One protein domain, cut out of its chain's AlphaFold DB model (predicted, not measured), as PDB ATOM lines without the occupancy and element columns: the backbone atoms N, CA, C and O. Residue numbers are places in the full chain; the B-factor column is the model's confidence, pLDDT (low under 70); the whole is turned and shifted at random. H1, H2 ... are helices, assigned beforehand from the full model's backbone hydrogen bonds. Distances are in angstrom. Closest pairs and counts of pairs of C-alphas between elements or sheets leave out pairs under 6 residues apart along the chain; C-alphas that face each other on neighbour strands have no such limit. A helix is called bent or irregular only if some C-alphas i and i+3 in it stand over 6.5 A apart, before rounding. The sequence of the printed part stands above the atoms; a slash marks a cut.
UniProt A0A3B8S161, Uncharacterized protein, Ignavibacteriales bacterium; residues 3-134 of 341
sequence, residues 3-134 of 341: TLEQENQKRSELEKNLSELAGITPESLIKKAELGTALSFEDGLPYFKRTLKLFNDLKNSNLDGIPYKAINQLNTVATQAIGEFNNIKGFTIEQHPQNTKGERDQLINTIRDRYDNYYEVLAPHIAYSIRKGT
ATOM      1  N   THR A   3      21.842  14.712 -26.187       82.00
ATOM      2  CA  THR A   3      22.265  13.458 -25.546       82.00
ATOM      3  C   THR A   3      23.221  13.749 -24.384       82.00
ATOM      4  O   THR A   3      23.892  14.782 -24.367       82.00
ATOM      5  N   LEU A   4      23.324  12.830 -23.417       75.81
ATOM      6  CA  LEU A   4      24.257  12.957 -22.284       75.81
ATOM      7  C   LEU A   4      25.717  13.122 -22.756       75.81
ATOM      8  O   LEU A   4      26.503  13.854 -22.165       75.81
ATOM      9  N   GLU A   5      26.058  12.485 -23.877       79.75
ATOM     10  CA  GLU A   5      27.364  12.600 -24.527       79.75
ATOM     11  C   GLU A   5      27.624  14.015 -25.075       79.75
ATOM     12  O   GLU A   5      28.701  14.570 -24.859       79.75
ATOM     13  N   GLN A   6      26.622  14.647 -25.700       82.50
ATOM     14  CA  GLN A   6      26.714  16.037 -26.168       82.50
ATOM     15  C   GLN A   6      26.874  17.026 -25.005       82.50
ATOM     16  O   GLN A   6      27.576  18.030 -25.137       82.50
ATOM     17  N   GLU A   7      26.239  16.758 -23.863       83.19
ATOM     18  CA  GLU A   7      26.367  17.586 -22.661       83.19
ATOM     19  C   GLU A   7      27.769  17.506 -22.050       83.19
ATOM     20  O   GLU A   7      28.370  18.543 -21.760       83.19
ATOM     21  N   ASN A   8      28.329  16.301 -21.944       84.25
ATOM     22  CA  ASN A   8      29.687  16.093 -21.444       84.25
ATOM     23  C   ASN A   8      30.745  16.726 -22.358       84.25
ATOM     24  O   ASN A   8      31.684  17.354 -21.869       84.25
ATOM     25  N   GLN A   9      30.571  16.638 -23.681       87.81
ATOM     26  CA  GLN A   9      31.451  17.317 -24.638       87.81
ATOM     27  C   GLN A   9      31.429  18.839 -24.444       87.81
ATOM     28  O   GLN A   9      32.484  19.463 -24.338       87.81
ATOM     29  N   LYS A  10      30.239  19.442 -24.331       87.81
ATOM     30  CA  LYS A  10      30.102  20.891 -24.108       87.81
ATOM     31  C   LYS A  10      30.627  21.347 -22.750       87.81
ATOM     32  O   LYS A  10      31.145  22.456 -22.640       87.81
ATOM     33  N   ARG A  11      30.532  20.502 -21.729       87.69
ATOM     34  CA  ARG A  11      31.108  20.751 -20.405       87.69
ATOM     35  C   ARG A  11      32.636  20.752 -20.440       87.69
ATOM     36  O   ARG A  11      33.242  21.680 -19.920       87.69
ATOM     37  N   SER A  12      33.243  19.783 -21.123       88.81
ATOM     38  CA  SER A  12      34.699  19.741 -21.312       88.81
ATOM     39  C   SER A  12      35.213  20.946 -22.113       88.81
ATOM     40  O   SER A  12      36.244  21.528 -21.780       88.81
ATOM     41  N   GLU A  13      34.461  21.385 -23.130       91.31
ATOM     42  CA  GLU A  13      34.755  22.620 -23.871       91.31
ATOM     43  C   GLU A  13      34.740  23.853 -22.950       91.31
ATOM     44  O   GLU A  13      35.656  24.677 -22.996       91.31
ATOM     45  N   LEU A  14      33.755  23.935 -22.050       92.31
ATOM     46  CA  LEU A  14      33.651  25.019 -21.076       92.31
ATOM     47  C   LEU A  14      34.816  25.010 -20.088       92.31
ATOM     48  O   LEU A  14      35.416  26.054 -19.847       92.31
ATOM     49  N   GLU A  15      35.189  23.849 -19.556       91.12
ATOM     50  CA  GLU A  15      36.346  23.711 -18.663       91.12
ATOM     51  C   GLU A  15      37.649  24.164 -19.325       91.12
ATOM     52  O   GLU A  15      38.474  24.830 -18.688       91.12
ATOM     53  N   LYS A  16      37.822  23.852 -20.614       93.56
ATOM     54  CA  LYS A  16      38.966  24.316 -21.401       93.56
ATOM     55  C   LYS A  16      38.964  25.841 -21.530       93.56
ATOM     56  O   LYS A  16      39.972  26.468 -21.209       93.56
ATOM     57  N   ASN A  17      37.835  26.434 -21.923       93.88
ATOM     58  CA  ASN A  17      37.691  27.886 -22.073       93.88
ATOM     59  C   ASN A  17      37.928  28.625 -20.741       93.88
ATOM     60  O   ASN A  17      38.660  29.613 -20.679       93.88
ATOM     61  N   LEU A  18      37.368  28.121 -19.639       93.19
ATOM     62  CA  LEU A  18      37.575  28.690 -18.306       93.19
ATOM     63  C   LEU A  18      39.020  28.536 -17.828       93.19
ATOM     64  O   LEU A  18      39.540  29.414 -17.141       93.19
ATOM     65  N   SER A  19      39.692  27.443 -18.191       92.56
ATOM     66  CA  SER A  19      41.108  27.248 -17.874       92.56
ATOM     67  C   SER A  19      42.014  28.196 -18.652       92.56
ATOM     68  O   SER A  19      42.974  28.705 -18.076       92.56
ATOM     69  N   GLU A  20      41.687  28.484 -19.912       93.56
ATOM     70  CA  GLU A  20      42.381  29.493 -20.710       93.56
ATOM     71  C   GLU A  20      42.231  30.891 -20.096       93.56
ATOM     72  O   GLU A  20      43.236  31.568 -19.877       93.56
ATOM     73  N   LEU A  21      41.006  31.287 -19.731       92.25
ATOM     74  CA  LEU A  21      40.739  32.561 -19.049       92.25
ATOM     75  C   LEU A  21      41.457  32.657 -17.697       92.25
ATOM     76  O   LEU A  21      42.053  33.688 -17.391       92.25
ATOM     77  N   ALA A  22      41.466  31.580 -16.910       90.19
ATOM     78  CA  ALA A  22      42.185  31.521 -15.638       90.19
ATOM     79  C   ALA A  22      43.709  31.662 -15.798       90.19
ATOM     80  O   ALA A  22      44.386  32.117 -14.878       90.19
ATOM     81  N   GLY A  23      44.250  31.273 -16.956       89.75
ATOM     82  CA  GLY A  23      45.664  31.433 -17.292       89.75
ATOM     83  C   GLY A  23      46.065  32.870 -17.641       89.75
ATOM     84  O   GLY A  23      47.257  33.159 -17.745       89.75
ATOM     85  N   ILE A  24      45.106  33.784 -17.825       91.19
ATOM     86  CA  ILE A  24      45.381  35.192 -18.128       91.19
ATOM     87  C   ILE A  24      45.645  35.945 -16.825       91.19
ATOM     88  O   ILE A  24      44.745  36.134 -16.009       91.19
ATOM     89  N   THR A  25      46.870  36.441 -16.642       89.12
ATOM     90  CA  THR A  25      47.183  37.343 -15.528       89.12
ATOM     91  C   THR A  25      46.798  38.779 -15.905       89.12
ATOM     92  O   THR A  25      47.299  39.291 -16.911       89.12
ATOM     93  N   PRO A  26      45.926  39.465 -15.137       87.75
ATOM     94  CA  PRO A  26      45.471  40.821 -15.461       87.75
ATOM     95  C   PRO A  26      46.618  41.820 -15.659       87.75
ATOM     96  O   PRO A  26      46.544  42.699 -16.514       87.75
ATOM     97  N   GLU A  27      47.697  41.668 -14.893       88.00
ATOM     98  CA  GLU A  27      48.886  42.518 -14.952       88.00
ATOM     99  C   GLU A  27      49.669  42.355 -16.264       88.00
ATOM    100  O   GLU A  27      50.249  43.326 -16.751       88.00
ATOM    101  N   SER A  28      49.657  41.164 -16.879       87.19
ATOM    102  CA  SER A  28      50.334  40.933 -18.167       87.19
ATOM    103  C   SER A  28      49.700  41.712 -19.322       87.19
ATOM    104  O   SER A  28      50.374  42.024 -20.302       87.19
ATOM    105  N   LEU A  29      48.425  42.090 -19.191       87.06
ATOM    106  CA  LEU A  29      47.673  42.802 -20.224       87.06
ATOM    107  C   LEU A  29      48.021  44.293 -20.306       87.06
ATOM    108  O   LEU A  29      47.676  44.937 -21.289       87.06
ATOM    109  N   ILE A  30      48.714  44.852 -19.307       86.69
ATOM    110  CA  ILE A  30      49.051  46.283 -19.255       86.69
ATOM    111  C   ILE A  30      50.025  46.665 -20.384       86.69
ATOM    112  O   ILE A  30      49.954  47.778 -20.907       86.69
ATOM    113  N   LYS A  31      50.938  45.754 -20.767       82.94
ATOM    114  CA  LYS A  31      51.958  45.940 -21.824       82.94
ATOM    115  C   LYS A  31      52.787  47.237 -21.695       82.94
ATOM    116  O   LYS A  31      53.245  47.798 -22.686       82.94
ATOM    117  N   LYS A  32      53.028  47.711 -20.462       80.75
ATOM    118  CA  LYS A  32      53.728  48.985 -20.170       80.75
ATOM    119  C   LYS A  32      55.151  49.056 -20.732       80.75
ATOM    120  O   LYS A  32      55.582  50.121 -21.160       80.75
ATOM    121  N   ALA A  33      55.867  47.932 -20.732       76.50
ATOM    122  CA  ALA A  33      57.228  47.844 -21.260       76.50
ATOM    123  C   ALA A  33      57.286  47.947 -22.797       76.50
ATOM    124  O   ALA A  33      58.266  48.452 -23.329       76.50
ATOM    125  N   GLU A  34      56.236  47.504 -23.498       78.88
ATOM    126  CA  GLU A  34      56.179  47.459 -24.967       78.88
ATOM    127  C   GLU A  34      55.514  48.705 -25.570       78.88
ATOM    128  O   GLU A  34      55.919  49.176 -26.627       78.88
ATOM    129  N   LEU A  35      54.496  49.255 -24.899       80.69
ATOM    130  CA  LEU A  35      53.679  50.368 -25.402       80.69
ATOM    131  C   LEU A  35      54.020  51.722 -24.752       80.69
ATOM    132  O   LEU A  35      53.502  52.761 -25.160       80.69
ATOM    133  N   GLY A  36      54.882  51.730 -23.733       80.00
ATOM    134  CA  GLY A  36      55.198  52.920 -22.946       80.00
ATOM    135  C   GLY A  36      54.032  53.392 -22.065       80.00
ATOM    136  O   GLY A  36      52.947  52.816 -22.044       80.00
ATOM    137  N   THR A  37      54.246  54.468 -21.305       72.94
ATOM    138  CA  THR A  37      53.267  54.972 -20.322       72.94
ATOM    139  C   THR A  37      51.997  55.540 -20.957       72.94
ATOM    140  O   THR A  37      50.921  55.388 -20.393       72.94
ATOM    141  N   ALA A  38      52.091  56.158 -22.138       73.81
ATOM    142  CA  ALA A  38      50.966  56.855 -22.770       73.81
ATOM    143  C   ALA A  38      49.972  55.935 -23.514       73.81
ATOM    144  O   ALA A  38      48.807  56.303 -23.687       73.81
ATOM    145  N   LEU A  39      50.417  54.756 -23.967       81.56
ATOM    146  CA  LEU A  39      49.616  53.817 -24.773       81.56
ATOM    147  C   LEU A  39      49.424  52.446 -24.102       81.56
ATOM    148  O   LEU A  39      48.855  51.546 -24.714       81.56
ATOM    149  N   SER A  40      49.876  52.281 -22.855       87.69
ATOM    150  CA  SER A  40      49.622  51.070 -22.067       87.69
ATOM    151  C   SER A  40      48.135  50.876 -21.749       87.69
ATOM    152  O   SER A  40      47.352  51.827 -21.731       87.69
ATOM    153  N   PHE A  41      47.751  49.644 -21.419       89.50
ATOM    154  CA  PHE A  41      46.402  49.302 -20.957       89.50
ATOM    155  C   PHE A  41      46.232  49.459 -19.433       89.50
ATOM    156  O   PHE A  41      45.363  48.824 -18.838       89.50
ATOM    157  N   GLU A  42      47.061  50.279 -18.779       89.69
ATOM    158  CA  GLU A  42      47.050  50.463 -17.317       89.69
ATOM    159  C   GLU A  42      45.670  50.910 -16.808       89.69
ATOM    160  O   GLU A  42      45.157  50.346 -15.840       89.69
ATOM    161  N   ASP A  43      45.005  51.805 -17.545       88.19
ATOM    162  CA  ASP A  43      43.649  52.288 -17.245       88.19
ATOM    163  C   ASP A  43      42.579  51.178 -17.298       88.19
ATOM    164  O   ASP A  43      41.512  51.293 -16.696       88.19
ATOM    165  N   GLY A  44      42.854  50.086 -18.020       89.88
ATOM    166  CA  GLY A  44      41.947  48.951 -18.188       89.88
ATOM    167  C   GLY A  44      42.021  47.910 -17.069       89.88
ATOM    168  O   GLY A  44      41.115  47.084 -16.932       89.88
ATOM    169  N   LEU A  45      43.070  47.956 -16.240       91.88
ATOM    170  CA  LEU A  45      43.377  46.924 -15.247       91.88
ATOM    171  C   LEU A  45      42.211  46.588 -14.294       91.88
ATOM    172  O   LEU A  45      41.970  45.395 -14.074       91.88
ATOM    173  N   PRO A  46      41.461  47.561 -13.732       93.62
ATOM    174  CA  PRO A  46      40.335  47.251 -12.851       93.62
ATOM    175  C   PRO A  46      39.252  46.420 -13.549       93.62
ATOM    176  O   PRO A  46      38.704  45.492 -12.951       93.62
ATOM    177  N   TYR A  47      38.981  46.708 -14.825       93.69
ATOM    178  CA  TYR A  47      37.979  45.998 -15.619       93.69
ATOM    179  C   TYR A  47      38.449  44.581 -15.955       93.69
ATOM    180  O   TYR A  47      37.693  43.629 -15.778       93.69
ATOM    181  N   PHE A  48      39.724  44.412 -16.322       94.62
ATOM    182  CA  PHE A  48      40.302  43.091 -16.588       94.62
ATOM    183  C   PHE A  48      40.238  42.191 -15.353       94.62
ATOM    184  O   PHE A  48      39.772  41.055 -15.440       94.62
ATOM    185  N   LYS A  49      40.638  42.715 -14.183       94.06
ATOM    186  CA  LYS A  49      40.575  41.988 -12.906       94.06
ATOM    187  C   LYS A  49      39.158  41.548 -12.576       94.06
ATOM    188  O   LYS A  49      38.947  40.394 -12.209       94.06
ATOM    189  N   ARG A  50      38.192  42.458 -12.699       93.50
ATOM    190  CA  ARG A  50      36.792  42.185 -12.363       93.50
ATOM    191  C   ARG A  50      36.196  41.109 -13.272       93.50
ATOM    192  O   ARG A  50      35.570  40.180 -12.766       93.50
ATOM    193  N   THR A  51      36.425  41.207 -14.582       93.50
ATOM    194  CA  THR A  51      35.929  40.237 -15.567       93.50
ATOM    195  C   THR A  51      36.587  38.869 -15.384       93.50
ATOM    196  O   THR A  51      35.882  37.873 -15.250       93.50
ATOM    197  N   LEU A  52      37.919  38.796 -15.282       94.75
ATOM    198  CA  LEU A  52      38.633  37.525 -15.094       94.75
ATOM    199  C   LEU A  52      38.291  36.851 -13.760       94.75
ATOM    200  O   LEU A  52      38.169  35.628 -13.703       94.75
ATOM    201  N   LYS A  53      38.083  37.629 -12.690       94.00
ATOM    202  CA  LYS A  53      37.619  37.091 -11.406       94.00
ATOM    203  C   LYS A  53      36.271  36.384 -11.547       94.00
ATOM    204  O   LYS A  53      36.132  35.276 -11.052       94.00
ATOM    205  N   LEU A  54      35.318  36.977 -12.264       93.31
ATOM    206  CA  LEU A  54      33.987  36.394 -12.447       93.31
ATOM    207  C   LEU A  54      34.037  35.027 -13.161       93.31
ATOM    208  O   LEU A  54      33.367  34.085 -12.744       93.31
ATOM    209  N   PHE A  55      34.868  34.889 -14.199       94.69
ATOM    210  CA  PHE A  55      35.080  33.596 -14.865       94.69
ATOM    211  C   PHE A  55      35.835  32.590 -13.981       94.69
ATOM    212  O   PHE A  55      35.537  31.397 -14.021       94.69
ATOM    213  N   ASN A  56      36.766  33.052 -13.143       92.50
ATOM    214  CA  ASN A  56      37.430  32.203 -12.149       92.50
ATOM    215  C   ASN A  56      36.463  31.700 -11.066       92.50
ATOM    216  O   ASN A  56      36.527  30.531 -10.690       92.50
ATOM    217  N   ASP A  57      35.539  32.542 -10.600       90.06
ATOM    218  CA  ASP A  57      34.508  32.152  -9.633       90.06
ATOM    219  C   ASP A  57      33.602  31.050 -10.219       90.06
ATOM    220  O   ASP A  57      33.270  30.078  -9.536       90.06
ATOM    221  N   LEU A  58      33.278  31.130 -11.517       91.00
ATOM    222  CA  LEU A  58      32.578  30.059 -12.229       91.00
ATOM    223  C   LEU A  58      33.423  28.782 -12.357       91.00
ATOM    224  O   LEU A  58      32.905  27.694 -12.128       91.00
ATOM    225  N   LYS A  59      34.715  28.889 -12.693       89.50
ATOM    226  CA  LYS A  59      35.622  27.732 -12.805       89.50
ATOM    227  C   LYS A  59      35.706  26.934 -11.503       89.50
ATOM    228  O   LYS A  59      35.764  25.710 -11.534       89.50
ATOM    229  N   ASN A  60      35.715  27.631 -10.371       86.25
ATOM    230  CA  ASN A  60      35.803  27.021  -9.045       86.25
ATOM    231  C   ASN A  60      34.452  26.489  -8.531       86.25
ATOM    232  O   ASN A  60      34.387  25.914  -7.445       86.25
ATOM    233  N   SER A  61      33.371  26.689  -9.283       84.75
ATOM    234  CA  SER A  61      32.028  26.249  -8.922       84.75
ATOM    235  C   SER A  61      31.750  24.829  -9.424       84.75
ATOM    236  O   SER A  61      32.177  24.449 -10.511       84.75
ATOM    237  N   ASN A  62      30.975  24.037  -8.672       79.56
ATOM    238  CA  ASN A  62      30.517  22.733  -9.160       79.56
ATOM    239  C   ASN A  62      29.437  22.929 -10.241       79.56
ATOM    240  O   ASN A  62      28.286  23.247  -9.930       79.56
ATOM    241  N   LEU A  63      29.798  22.728 -11.508       79.25
ATOM    242  CA  LEU A  63      28.908  22.908 -12.656       79.25
ATOM    243  C   LEU A  63      27.948  21.722 -12.887       79.25
ATOM    244  O   LEU A  63      27.211  21.705 -13.880       79.25
ATOM    245  N   ASP A  64      27.973  20.666 -12.071       77.62
ATOM    246  CA  ASP A  64      27.186  19.444 -12.285       77.62
ATOM    247  C   ASP A  64      25.678  19.709 -12.268       77.62
ATOM    248  O   ASP A  64      25.132  20.298 -11.329       77.62
ATOM    249  N   GLY A  65      24.970  19.208 -13.283       75.81
ATOM    250  CA  GLY A  65      23.520  19.383 -13.425       75.81
ATOM    251  C   GLY A  65      23.088  20.734 -14.006       75.81
ATOM    252  O   GLY A  65      21.902  21.053 -13.964       75.81
ATOM    253  N   ILE A  66      24.017  21.531 -14.545       84.62
ATOM    254  CA  ILE A  66      23.677  22.675 -15.402       84.62
ATOM    255  C   ILE A  66      23.141  22.152 -16.748       84.62
ATOM    256  O   ILE A  66      23.850  21.399 -17.410       84.62
ATOM    257  N   PRO A  67      21.939  22.568 -17.198       86.88
ATOM    258  CA  PRO A  67      21.356  22.083 -18.447       86.88
ATOM    259  C   PRO A  67      22.191  22.429 -19.685       86.88
ATOM    260  O   PRO A  67      22.748  23.523 -19.780       86.88
ATOM    261  N   TYR A  68      22.145  21.571 -20.708       86.94
ATOM    262  CA  TYR A  68      22.826  21.763 -21.998       86.94
ATOM    263  C   TYR A  68      22.700  23.180 -22.596       86.94
ATOM    264  O   TYR A  68      23.678  23.756 -23.072       86.94
ATOM    265  N   LYS A  69      21.500  23.780 -22.554       89.25
ATOM    266  CA  LYS A  69      21.263  25.144 -23.064       89.25
ATOM    267  C   LYS A  69      22.105  26.188 -22.320       89.25
ATOM    268  O   LYS A  69      22.674  27.065 -22.962       89.25
ATOM    269  N   ALA A  70      22.195  26.067 -21.000       89.44
ATOM    270  CA  ALA A  70      22.987  26.960 -20.169       89.44
ATOM    271  C   ALA A  70      24.489  26.742 -20.394       89.44
ATOM    272  O   ALA A  70      25.207  27.714 -20.585       89.44
ATOM    273  N   ILE A  71      24.963  25.492 -20.500       90.56
ATOM    274  CA  ILE A  71      26.376  25.205 -20.826       90.56
ATOM    275  C   ILE A  71      26.778  25.840 -22.164       90.56
ATOM    276  O   ILE A  71      27.867  26.397 -22.285       90.56
ATOM    277  N   ASN A  72      25.903  25.806 -23.172       92.50
ATOM    278  CA  ASN A  72      26.176  26.482 -24.441       92.50
ATOM    279  C   ASN A  72      26.282  28.001 -24.286       92.50
ATOM    280  O   ASN A  72      27.202  28.592 -24.841       92.50
ATOM    281  N   GLN A  73      25.382  28.621 -23.521       93.12
ATOM    282  CA  GLN A  73      25.440  30.060 -23.251       93.12
ATOM    283  C   GLN A  73      26.720  30.439 -22.497       93.12
ATOM    284  O   GLN A  73      27.384  31.397 -22.882       93.12
ATOM    285  N   LEU A  74      27.109  29.641 -21.496       93.62
ATOM    286  CA  LEU A  74      28.364  29.789 -20.753       93.62
ATOM    287  C   LEU A  74      29.589  29.680 -21.669       93.62
ATOM    288  O   LEU A  74      30.500  30.500 -21.583       93.62
ATOM    289  N   ASN A  75      29.596  28.709 -22.586       94.31
ATOM    290  CA  ASN A  75      30.649  28.583 -23.590       94.31
ATOM    291  C   ASN A  75      30.713  29.805 -24.500       94.31
ATOM    292  O   ASN A  75      31.795  30.333 -24.719       94.31
ATOM    293  N   THR A  76      29.568  30.287 -24.992       95.06
ATOM    294  CA  THR A  76      29.521  31.476 -25.853       95.06
ATOM    295  C   THR A  76      30.149  32.685 -25.166       95.06
ATOM    296  O   THR A  76      31.032  33.309 -25.749       95.06
ATOM    297  N   VAL A  77      29.764  32.980 -23.918       95.25
ATOM    298  CA  VAL A  77      30.333  34.128 -23.191       95.25
ATOM    299  C   VAL A  77      31.810  33.928 -22.842       95.25
ATOM    300  O   VAL A  77      32.580  34.883 -22.902       95.25
ATOM    301  N   ALA A  78      32.242  32.697 -22.546       95.56
ATOM    302  CA  ALA A  78      33.648  32.397 -22.282       95.56
ATOM    303  C   ALA A  78      34.515  32.556 -23.541       95.56
ATOM    304  O   ALA A  78      35.544  33.223 -23.495       95.56
ATOM    305  N   THR A  79      34.087  32.015 -24.686       96.19
ATOM    306  CA  THR A  79      34.785  32.183 -25.971       96.19
ATOM    307  C   THR A  79      34.846  33.652 -26.392       96.19
ATOM    308  O   THR A  79      35.871  34.116 -26.889       96.19
ATOM    309  N   GLN A  80      33.770  34.403 -26.158       94.94
ATOM    310  CA  GLN A  80      33.702  35.833 -26.433       94.94
ATOM    311  C   GLN A  80      34.714  36.624 -25.587       94.94
ATOM    312  O   GLN A  80      35.497  37.398 -26.142       94.94
ATOM    313  N   ALA A  81      34.781  36.350 -24.281       95.06
ATOM    314  CA  ALA A  81      35.766  36.954 -23.388       95.06
ATOM    315  C   ALA A  81      37.210  36.585 -23.774       95.06
ATOM    316  O   ALA A  81      38.083  37.452 -23.791       95.06
ATOM    317  N   ILE A  82      37.470  35.321 -24.142       96.00
ATOM    318  CA  ILE A  82      38.783  34.877 -24.644       96.00
ATOM    319  C   ILE A  82      39.192  35.703 -25.864       96.00
ATOM    320  O   ILE A  82      40.311  36.212 -25.913       96.00
ATOM    321  N   GLY A  83      38.284  35.871 -26.830       95.06
ATOM    322  CA  GLY A  83      38.532  36.668 -28.030       95.06
ATOM    323  C   GLY A  83      38.917  38.112 -27.705       95.06
ATOM    324  O   GLY A  83      39.895  38.624 -28.241       95.06
ATOM    325  N   GLU A  84      38.210  38.754 -26.777       94.19
ATOM    326  CA  GLU A  84      38.514  40.130 -26.365       94.19
ATOM    327  C   GLU A  84      39.874  40.263 -25.685       94.19
ATOM    328  O   GLU A  84      40.653  41.156 -26.019       94.19
ATOM    329  N   PHE A  85      40.193  39.358 -24.758       94.88
ATOM    330  CA  PHE A  85      41.498  39.370 -24.104       94.88
ATOM    331  C   PHE A  85      42.631  39.027 -25.074       94.88
ATOM    332  O   PHE A  85      43.723  39.583 -24.954       94.88
ATOM    333  N   ASN A  86      42.388  38.166 -26.061       93.75
ATOM    334  CA  ASN A  86      43.361  37.871 -27.109       93.75
ATOM    335  C   ASN A  86      43.568  39.068 -28.052       93.75
ATOM    336  O   ASN A  86      44.709  39.328 -28.428       93.75
ATOM    337  N   ASN A  87      42.529  39.859 -28.343       91.31
ATOM    338  CA  ASN A  87      42.674  41.122 -29.075       91.31
ATOM    339  C   ASN A  87      43.542  42.129 -28.302       91.31
ATOM    340  O   ASN A  87      44.400  42.781 -28.893       91.31
ATOM    341  N   ILE A  88      43.390  42.209 -26.974       90.94
ATOM    342  CA  ILE A  88      44.252  43.047 -26.121       90.94
ATOM    343  C   ILE A  88      45.704  42.546 -26.142       90.94
ATOM    344  O   ILE A  88      46.630  43.340 -26.309       90.94
ATOM    345  N   LYS A  89      45.928  41.231 -26.021       89.69
ATOM    346  CA  LYS A  89      47.279  40.646 -26.104       89.69
ATOM    347  C   LYS A  89      47.937  40.924 -27.459       89.69
ATOM    348  O   LYS A  89      49.111  41.299 -27.502       89.69
ATOM    349  N   GLY A  90      47.176  40.765 -28.543       87.38
ATOM    350  CA  GLY A  90      47.627  40.917 -29.928       87.38
ATOM    351  C   GLY A  90      47.791  42.359 -30.415       87.38
ATOM    352  O   GLY A  90      48.327  42.552 -31.502       87.38
ATOM    353  N   PHE A  91      47.371  43.354 -29.628       89.25
ATOM    354  CA  PHE A  91      47.441  44.766 -29.996       89.25
ATOM    355  C   PHE A  91      48.886  45.252 -30.193       89.25
ATOM    356  O   PHE A  91      49.719  45.119 -29.285       89.25
ATOM    357  N   THR A  92      49.165  45.877 -31.341       83.50
ATOM    358  CA  THR A  92      50.441  46.554 -31.635       83.50
ATOM    359  C   THR A  92      50.228  47.941 -32.251       83.50
ATOM    360  O   THR A  92      49.201  48.224 -32.867       83.50
ATOM    361  N   ILE A  93      51.223  48.824 -32.106       82.94
ATOM    362  CA  ILE A  93      51.176  50.198 -32.646       82.94
ATOM    363  C   ILE A  93      51.126  50.185 -34.186       82.94
ATOM    364  O   ILE A  93      50.433  50.994 -34.800       82.94
ATOM    365  N   GLU A  94      51.815  49.226 -34.807       79.12
ATOM    366  CA  GLU A  94      51.927  49.070 -36.264       79.12
ATOM    367  C   GLU A  94      50.602  48.703 -36.943       79.12
ATOM    368  O   GLU A  94      50.391  49.051 -38.101       79.12
ATOM    369  N   GLN A  95      49.695  48.028 -36.227       76.81
ATOM    370  CA  GLN A  95      48.386  47.634 -36.753       76.81
ATOM    371  C   GLN A  95      47.431  48.826 -36.909       76.81
ATOM    372  O   GLN A  95      46.554  48.800 -37.771       76.81
ATOM    373  N   HIS A  96      47.611  49.888 -36.113       76.88
ATOM    374  CA  HIS A  96      46.700  51.035 -36.067       76.88
ATOM    375  C   HIS A  96      47.448  52.382 -36.067       76.88
ATOM    376  O   HIS A  96      47.293  53.172 -35.130       76.88
ATOM    377  N   PRO A  97      48.238  52.701 -37.111       71.94
ATOM    378  CA  PRO A  97      49.155  53.845 -37.108       71.94
ATOM    379  C   PRO A  97      48.456  55.215 -37.109       71.94
ATOM    380  O   PRO A  97      49.059  56.211 -36.725       71.94
ATOM    381  N   GLN A  98      47.186  55.286 -37.525       77.69
ATOM    382  CA  GLN A  98      46.427  56.543 -37.602       77.69
ATOM    383  C   GLN A  98      45.566  56.832 -36.360       77.69
ATOM    384  O   GLN A  98      45.179  57.980 -36.153       77.69
ATOM    385  N   ASN A  99      45.260  55.825 -35.528       84.94
ATOM    386  CA  ASN A  99      44.362  55.971 -34.371       84.94
ATOM    387  C   ASN A  99      44.695  55.002 -33.215       84.94
ATOM    388  O   ASN A  99      43.812  54.417 -32.593       84.94
ATOM    389  N   THR A 100      45.981  54.815 -32.906       85.31
ATOM    390  CA  THR A 100      46.435  53.815 -31.919       85.31
ATOM    391  C   THR A 100      45.780  53.986 -30.546       85.31
ATOM    392  O   THR A 100      45.382  53.011 -29.915       85.31
ATOM    393  N   LYS A 101      45.642  55.233 -30.075       86.12
ATOM    394  CA  LYS A 101      45.034  55.519 -28.770       86.12
ATOM    395  C   LYS A 101      43.534  55.207 -28.756       86.12
ATOM    396  O   LYS A 101      43.070  54.594 -27.802       86.12
ATOM    397  N   GLY A 102      42.801  55.594 -29.802       88.81
ATOM    398  CA  GLY A 102      41.363  55.336 -29.894       88.81
ATOM    399  C   GLY A 102      41.041  53.842 -29.916       88.81
ATOM    400  O   GLY A 102      40.153  53.402 -29.193       88.81
ATOM    401  N   GLU A 103      41.819  53.056 -30.663       89.81
ATOM    402  CA  GLU A 103      41.677  51.592 -30.719       89.81
ATOM    403  C   GLU A 103      41.994  50.932 -29.368       89.81
ATOM    404  O   GLU A 103      41.243  50.080 -28.887       89.81
ATOM    405  N   ARG A 104      43.061  51.381 -28.690       90.81
ATOM    406  CA  ARG A 104      43.394  50.943 -27.325       90.81
ATOM    407  C   ARG A 104      42.236  51.197 -26.361       90.81
ATOM    408  O   ARG A 104      41.834  50.296 -25.623       90.81
ATOM    409  N   ASP A 105      41.701  52.416 -26.365       91.94
ATOM    410  CA  ASP A 105      40.606  52.818 -25.480       91.94
ATOM    411  C   ASP A 105      39.322  52.032 -25.797       91.94
ATOM    412  O   ASP A 105      38.595  51.632 -24.886       91.94
ATOM    413  N   GLN A 106      39.063  51.724 -27.071       92.88
ATOM    414  CA  GLN A 106      37.928  50.907 -27.498       92.88
ATOM    415  C   GLN A 106      38.011  49.462 -26.986       92.88
ATOM    416  O   GLN A 106      36.998  48.915 -26.542       92.88
ATOM    417  N   LEU A 107      39.198  48.848 -26.982       93.06
ATOM    418  CA  LEU A 107      39.400  47.517 -26.400       93.06
ATOM    419  C   LEU A 107      39.131  47.512 -24.887       93.06
ATOM    420  O   LEU A 107      38.459  46.609 -24.383       93.06
ATOM    421  N   ILE A 108      39.581  48.545 -24.166       93.56
ATOM    422  CA  ILE A 108      39.289  48.706 -22.730       93.56
ATOM    423  C   ILE A 108      37.783  48.864 -22.499       93.56
ATOM    424  O   ILE A 108      37.207  48.166 -21.663       93.56
ATOM    425  N   ASN A 109      37.142  49.758 -23.256       94.38
ATOM    426  CA  ASN A 109      35.708  50.013 -23.153       94.38
ATOM    427  C   ASN A 109      34.891  48.752 -23.464       94.38
ATOM    428  O   ASN A 109      33.915  48.482 -22.776       94.38
ATOM    429  N   THR A 110      35.333  47.928 -24.417       94.19
ATOM    430  CA  THR A 110      34.671  46.658 -24.750       94.19
ATOM    431  C   THR A 110      34.632  45.708 -23.553       94.19
ATOM    432  O   THR A 110      33.563  45.188 -23.236       94.19
ATOM    433  N   ILE A 111      35.755  45.520 -22.843       93.50
ATOM    434  CA  ILE A 111      35.777  44.679 -21.633       93.50
ATOM    435  C   ILE A 111      34.921  45.290 -20.520       93.50
ATOM    436  O   ILE A 111      34.208  44.564 -19.825       93.50
ATOM    437  N   ARG A 112      34.997  46.615 -20.335       94.69
ATOM    438  CA  ARG A 112      34.210  47.329 -19.321       94.69
ATOM    439  C   ARG A 112      32.713  47.122 -19.545       94.69
ATOM    440  O   ARG A 112      32.017  46.727 -18.617       94.69
ATOM    441  N   ASP A 113      32.244  47.373 -20.762       94.12
ATOM    442  CA  ASP A 113      30.818  47.420 -21.086       94.12
ATOM    443  C   ASP A 113      30.216  46.009 -21.213       94.12
ATOM    444  O   ASP A 113      29.030  45.812 -20.955       94.12
ATOM    445  N   ARG A 114      31.025  44.990 -21.543       93.19
ATOM    446  CA  ARG A 114      30.571  43.587 -21.585       93.19
ATOM    447  C   ARG A 114      30.463  42.921 -20.216       93.19
ATOM    448  O   ARG A 114      29.860  41.852 -20.124       93.19
ATOM    449  N   TYR A 115      30.987  43.538 -19.157       94.31
ATOM    450  CA  TYR A 115      30.947  42.954 -17.817       94.31
ATOM    451  C   TYR A 115      29.522  42.618 -17.355       94.31
ATOM    452  O   TYR A 115      29.304  41.527 -16.830       94.31
ATOM    453  N   ASP A 116      28.557  43.516 -17.565       92.06
ATOM    454  CA  ASP A 116      27.182  43.311 -17.092       92.06
ATOM    455  C   ASP A 116      26.518  42.121 -17.798       92.06
ATOM    456  O   ASP A 116      25.885  41.289 -17.150       92.06
ATOM    457  N   ASN A 117      26.772  41.955 -19.100       93.12
ATOM    458  CA  ASN A 117      26.305  40.796 -19.861       93.12
ATOM    459  C   ASN A 117      26.901  39.486 -19.320       93.12
ATOM    460  O   ASN A 117      26.183  38.507 -19.117       93.12
ATOM    461  N   TYR A 118      28.206  39.475 -19.031       94.81
ATOM    462  CA  TYR A 118      28.843  38.318 -18.406       94.81
ATOM    463  C   TYR A 118      28.255  38.037 -17.026       94.81
ATOM    464  O   TYR A 118      27.970  36.888 -16.703       94.81
ATOM    465  N   TYR A 119      28.020  39.064 -16.215       94.31
ATOM    466  CA  TYR A 119      27.443  38.900 -14.889       94.31
ATOM    467  C   TYR A 119      26.041  38.280 -14.930       94.31
ATOM    468  O   TYR A 119      25.791  37.318 -14.206       94.31
ATOM    469  N   GLU A 120      25.156  38.762 -15.804       93.56
ATOM    470  CA  GLU A 120      23.792  38.236 -15.952       93.56
ATOM    471  C   GLU A 120      23.763  36.746 -16.310       93.56
ATOM    472  O   GLU A 120      22.920  35.999 -15.808       93.56
ATOM    473  N   VAL A 121      24.702  36.300 -17.149       93.56
ATOM    474  CA  VAL A 121      24.787  34.899 -17.572       93.56
ATOM    475  C   VAL A 121      25.472  34.036 -16.509       93.56
ATOM    476  O   VAL A 121      25.014  32.931 -16.231       93.56
ATOM    477  N   LEU A 122      26.556  34.511 -15.892       93.00
ATOM    478  CA  LEU A 122      27.387  33.702 -14.994       93.00
ATOM    479  C   LEU A 122      26.832  33.616 -13.563       93.00
ATOM    480  O   LEU A 122      26.878  32.548 -12.944       93.00
ATOM    481  N   ALA A 123      26.291  34.713 -13.023       91.56
ATOM    482  CA  ALA A 123      25.916  34.815 -11.611       91.56
ATOM    483  C   ALA A 123      24.861  33.785 -11.151       91.56
ATOM    484  O   ALA A 123      25.057  33.192 -10.083       91.56
ATOM    485  N   PRO A 124      23.786  33.489 -11.916       90.62
ATOM    486  CA  PRO A 124      22.793  32.494 -11.505       90.62
ATOM    487  C   PRO A 124      23.384  31.089 -11.350       90.62
ATOM    488  O   PRO A 124      22.969  30.331 -10.470       90.62
ATOM    489  N   HIS A 125      24.369  30.743 -12.181       89.06
ATOM    490  CA  HIS A 125      25.025  29.439 -12.144       89.06
ATOM    491  C   HIS A 125      26.011  29.337 -10.985       89.06
ATOM    492  O   HIS A 125      25.980  28.340 -10.269       89.06
ATOM    493  N   ILE A 126      26.782  30.393 -10.715       87.81
ATOM    494  CA  ILE A 126      27.644  30.473  -9.526       87.81
ATOM    495  C   ILE A 126      26.797  30.316  -8.251       87.81
ATOM    496  O   ILE A 126      27.095  29.483  -7.395       87.81
ATOM    497  N   ALA A 127      25.683  31.048  -8.146       85.75
ATOM    498  CA  ALA A 127      24.782  30.968  -6.995       85.75
ATOM    499  C   ALA A 127      24.138  29.577  -6.832       85.75
ATOM    500  O   ALA A 127      24.012  29.070  -5.715       85.75
ATOM    501  N   TYR A 128      23.742  28.942  -7.939       83.38
ATOM    502  CA  TYR A 128      23.210  27.580  -7.936       83.38
ATOM    503  C   TYR A 128      24.252  26.563  -7.449       83.38
ATOM    504  O   TYR A 128      23.945  25.728  -6.598       83.38
ATOM    505  N   SER A 129      25.484  26.666  -7.945       78.88
ATOM    506  CA  SER A 129      26.596  25.784  -7.590       78.88
ATOM    507  C   SER A 129      27.018  25.918  -6.128       78.88
ATOM    508  O   SER A 129      27.244  24.903  -5.472       78.88
ATOM    509  N   ILE A 130      27.054  27.141  -5.587       74.50
ATOM    510  CA  ILE A 130      27.318  27.389  -4.156       74.50
ATOM    511  C   ILE A 130      26.222  26.756  -3.295       74.50
ATOM    512  O   ILE A 130      26.518  26.062  -2.324       74.50
ATOM    513  N   ARG A 131      24.948  26.935  -3.668       72.06
ATOM    514  CA  ARG A 131      23.820  26.348  -2.930       72.06
ATOM    515  C   ARG A 131      23.827  24.820  -2.972       72.06
ATOM    516  O   ARG A 131      23.530  24.193  -1.966       72.06
ATOM    517  N   LYS A 132      24.161  24.221  -4.118       67.81
ATOM    518  CA  LYS A 132      24.238  22.760  -4.281       67.81
ATOM    519  C   LYS A 132      25.451  22.152  -3.561       67.81
ATOM    520  O   LYS A 132      25.370  21.015  -3.113       67.81
ATOM    521  N   GLY A 133      26.563  22.885  -3.472       62.25
ATOM    522  CA  GLY A 133      27.802  22.433  -2.828       62.25
ATOM    523  C   GLY A 133      27.853  22.629  -1.310       62.25
ATOM    524  O   GLY A 133      28.728  22.061  -0.663       62.25
ATOM    525  N   THR A 134      26.935  23.411  -0.735       61.38
ATOM    526  CA  THR A 134      26.887  23.664   0.711       61.38
ATOM    527  C   THR A 134      25.813  22.782   1.343       61.38
ATOM    528  O   THR A 134      24.631  23.122   1.314       61.38
TER     529      THR A 134
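This is residues 3 to 134 of the 341 residues of an uncharacterized protein of Ignavibacteriales bacterium (UniProt A0A3B8S161). Four helices, H1, H4, H5 and H6a, form an elongated up-and-down bundle, each running against the one before it in the chain. H1 packs on H4 with residues 15 to 22 alone, short H2 and H3 follow toward the bundle's far end, and arm H6b bends off at the other. The printed part has 132 residues with six named helices, H1 to H6 in order, and no named strand: all helix. It is only just compact, close to loose, with a radius of gyration of the C-alphas of 16.5 A and spans of 50 by 28 by 21 A.

H1, residues 4 to 22, begins with C-alpha 4 at (24.257, 12.957, -22.284) and is 26.6 A long. H2 is residues 26 to 30. H3, residues 32 to 39, is irregular: C-alphas 34 and 37 are 9.3 A apart. H4, residues 42 to 59, 25.8 A, is irregular, with C-alphas 43 and 46 7.5 A apart. H5, residues 68 to 90, is 32.3 A long. H6, residues 100 to 133, assigned as one helix by its hydrogen bonds, is bent: C-alphas 121 and 124 are 6.8 A apart. Arm H6a, residues 100 to 121, 32.1 A, is irregular, with C-alphas 113 and 116 6.8 A apart; arm H6b, residues 124 to 133, ends with C-alpha 133 at (27.802, 22.433, -2.828).

H1 touches H5, closest C-alphas Leu 14 and Asn 75, 5.3 A. H2 touches H4, closest C-alphas Ile 30 and Glu 42, 5.0 A. H3 and H6a only just touch, with 3 pairs of C-alphas within 8 A, Leu 39 and Lys 101 closest at 6.3 A. H4 touches H6a at a shallow tilt of 28 degrees, the same way, closest C-alphas Gly 44 and Ile 108, 5.3 A. H5 and H6a, a hairpin, touch at 17 degrees, closest C-alphas Val 77 and Tyr 118, 6.5 A. Every O i to N i+4 pair is within hydrogen-bond range in H1, H5 and H6b, against 12 of 14 in H4, 16 of 18 in H6a, 0 of 1 in H2 with 2 of 2 O i to N i+3 pairs, and 1 of 4 in H3 with 0 of 5.

The C-alphas farthest apart, Gln 98 and Thr 134, are 54.1 A apart. The printed part has no cut and no long link. Residues 132 to 134 have pLDDT under 70.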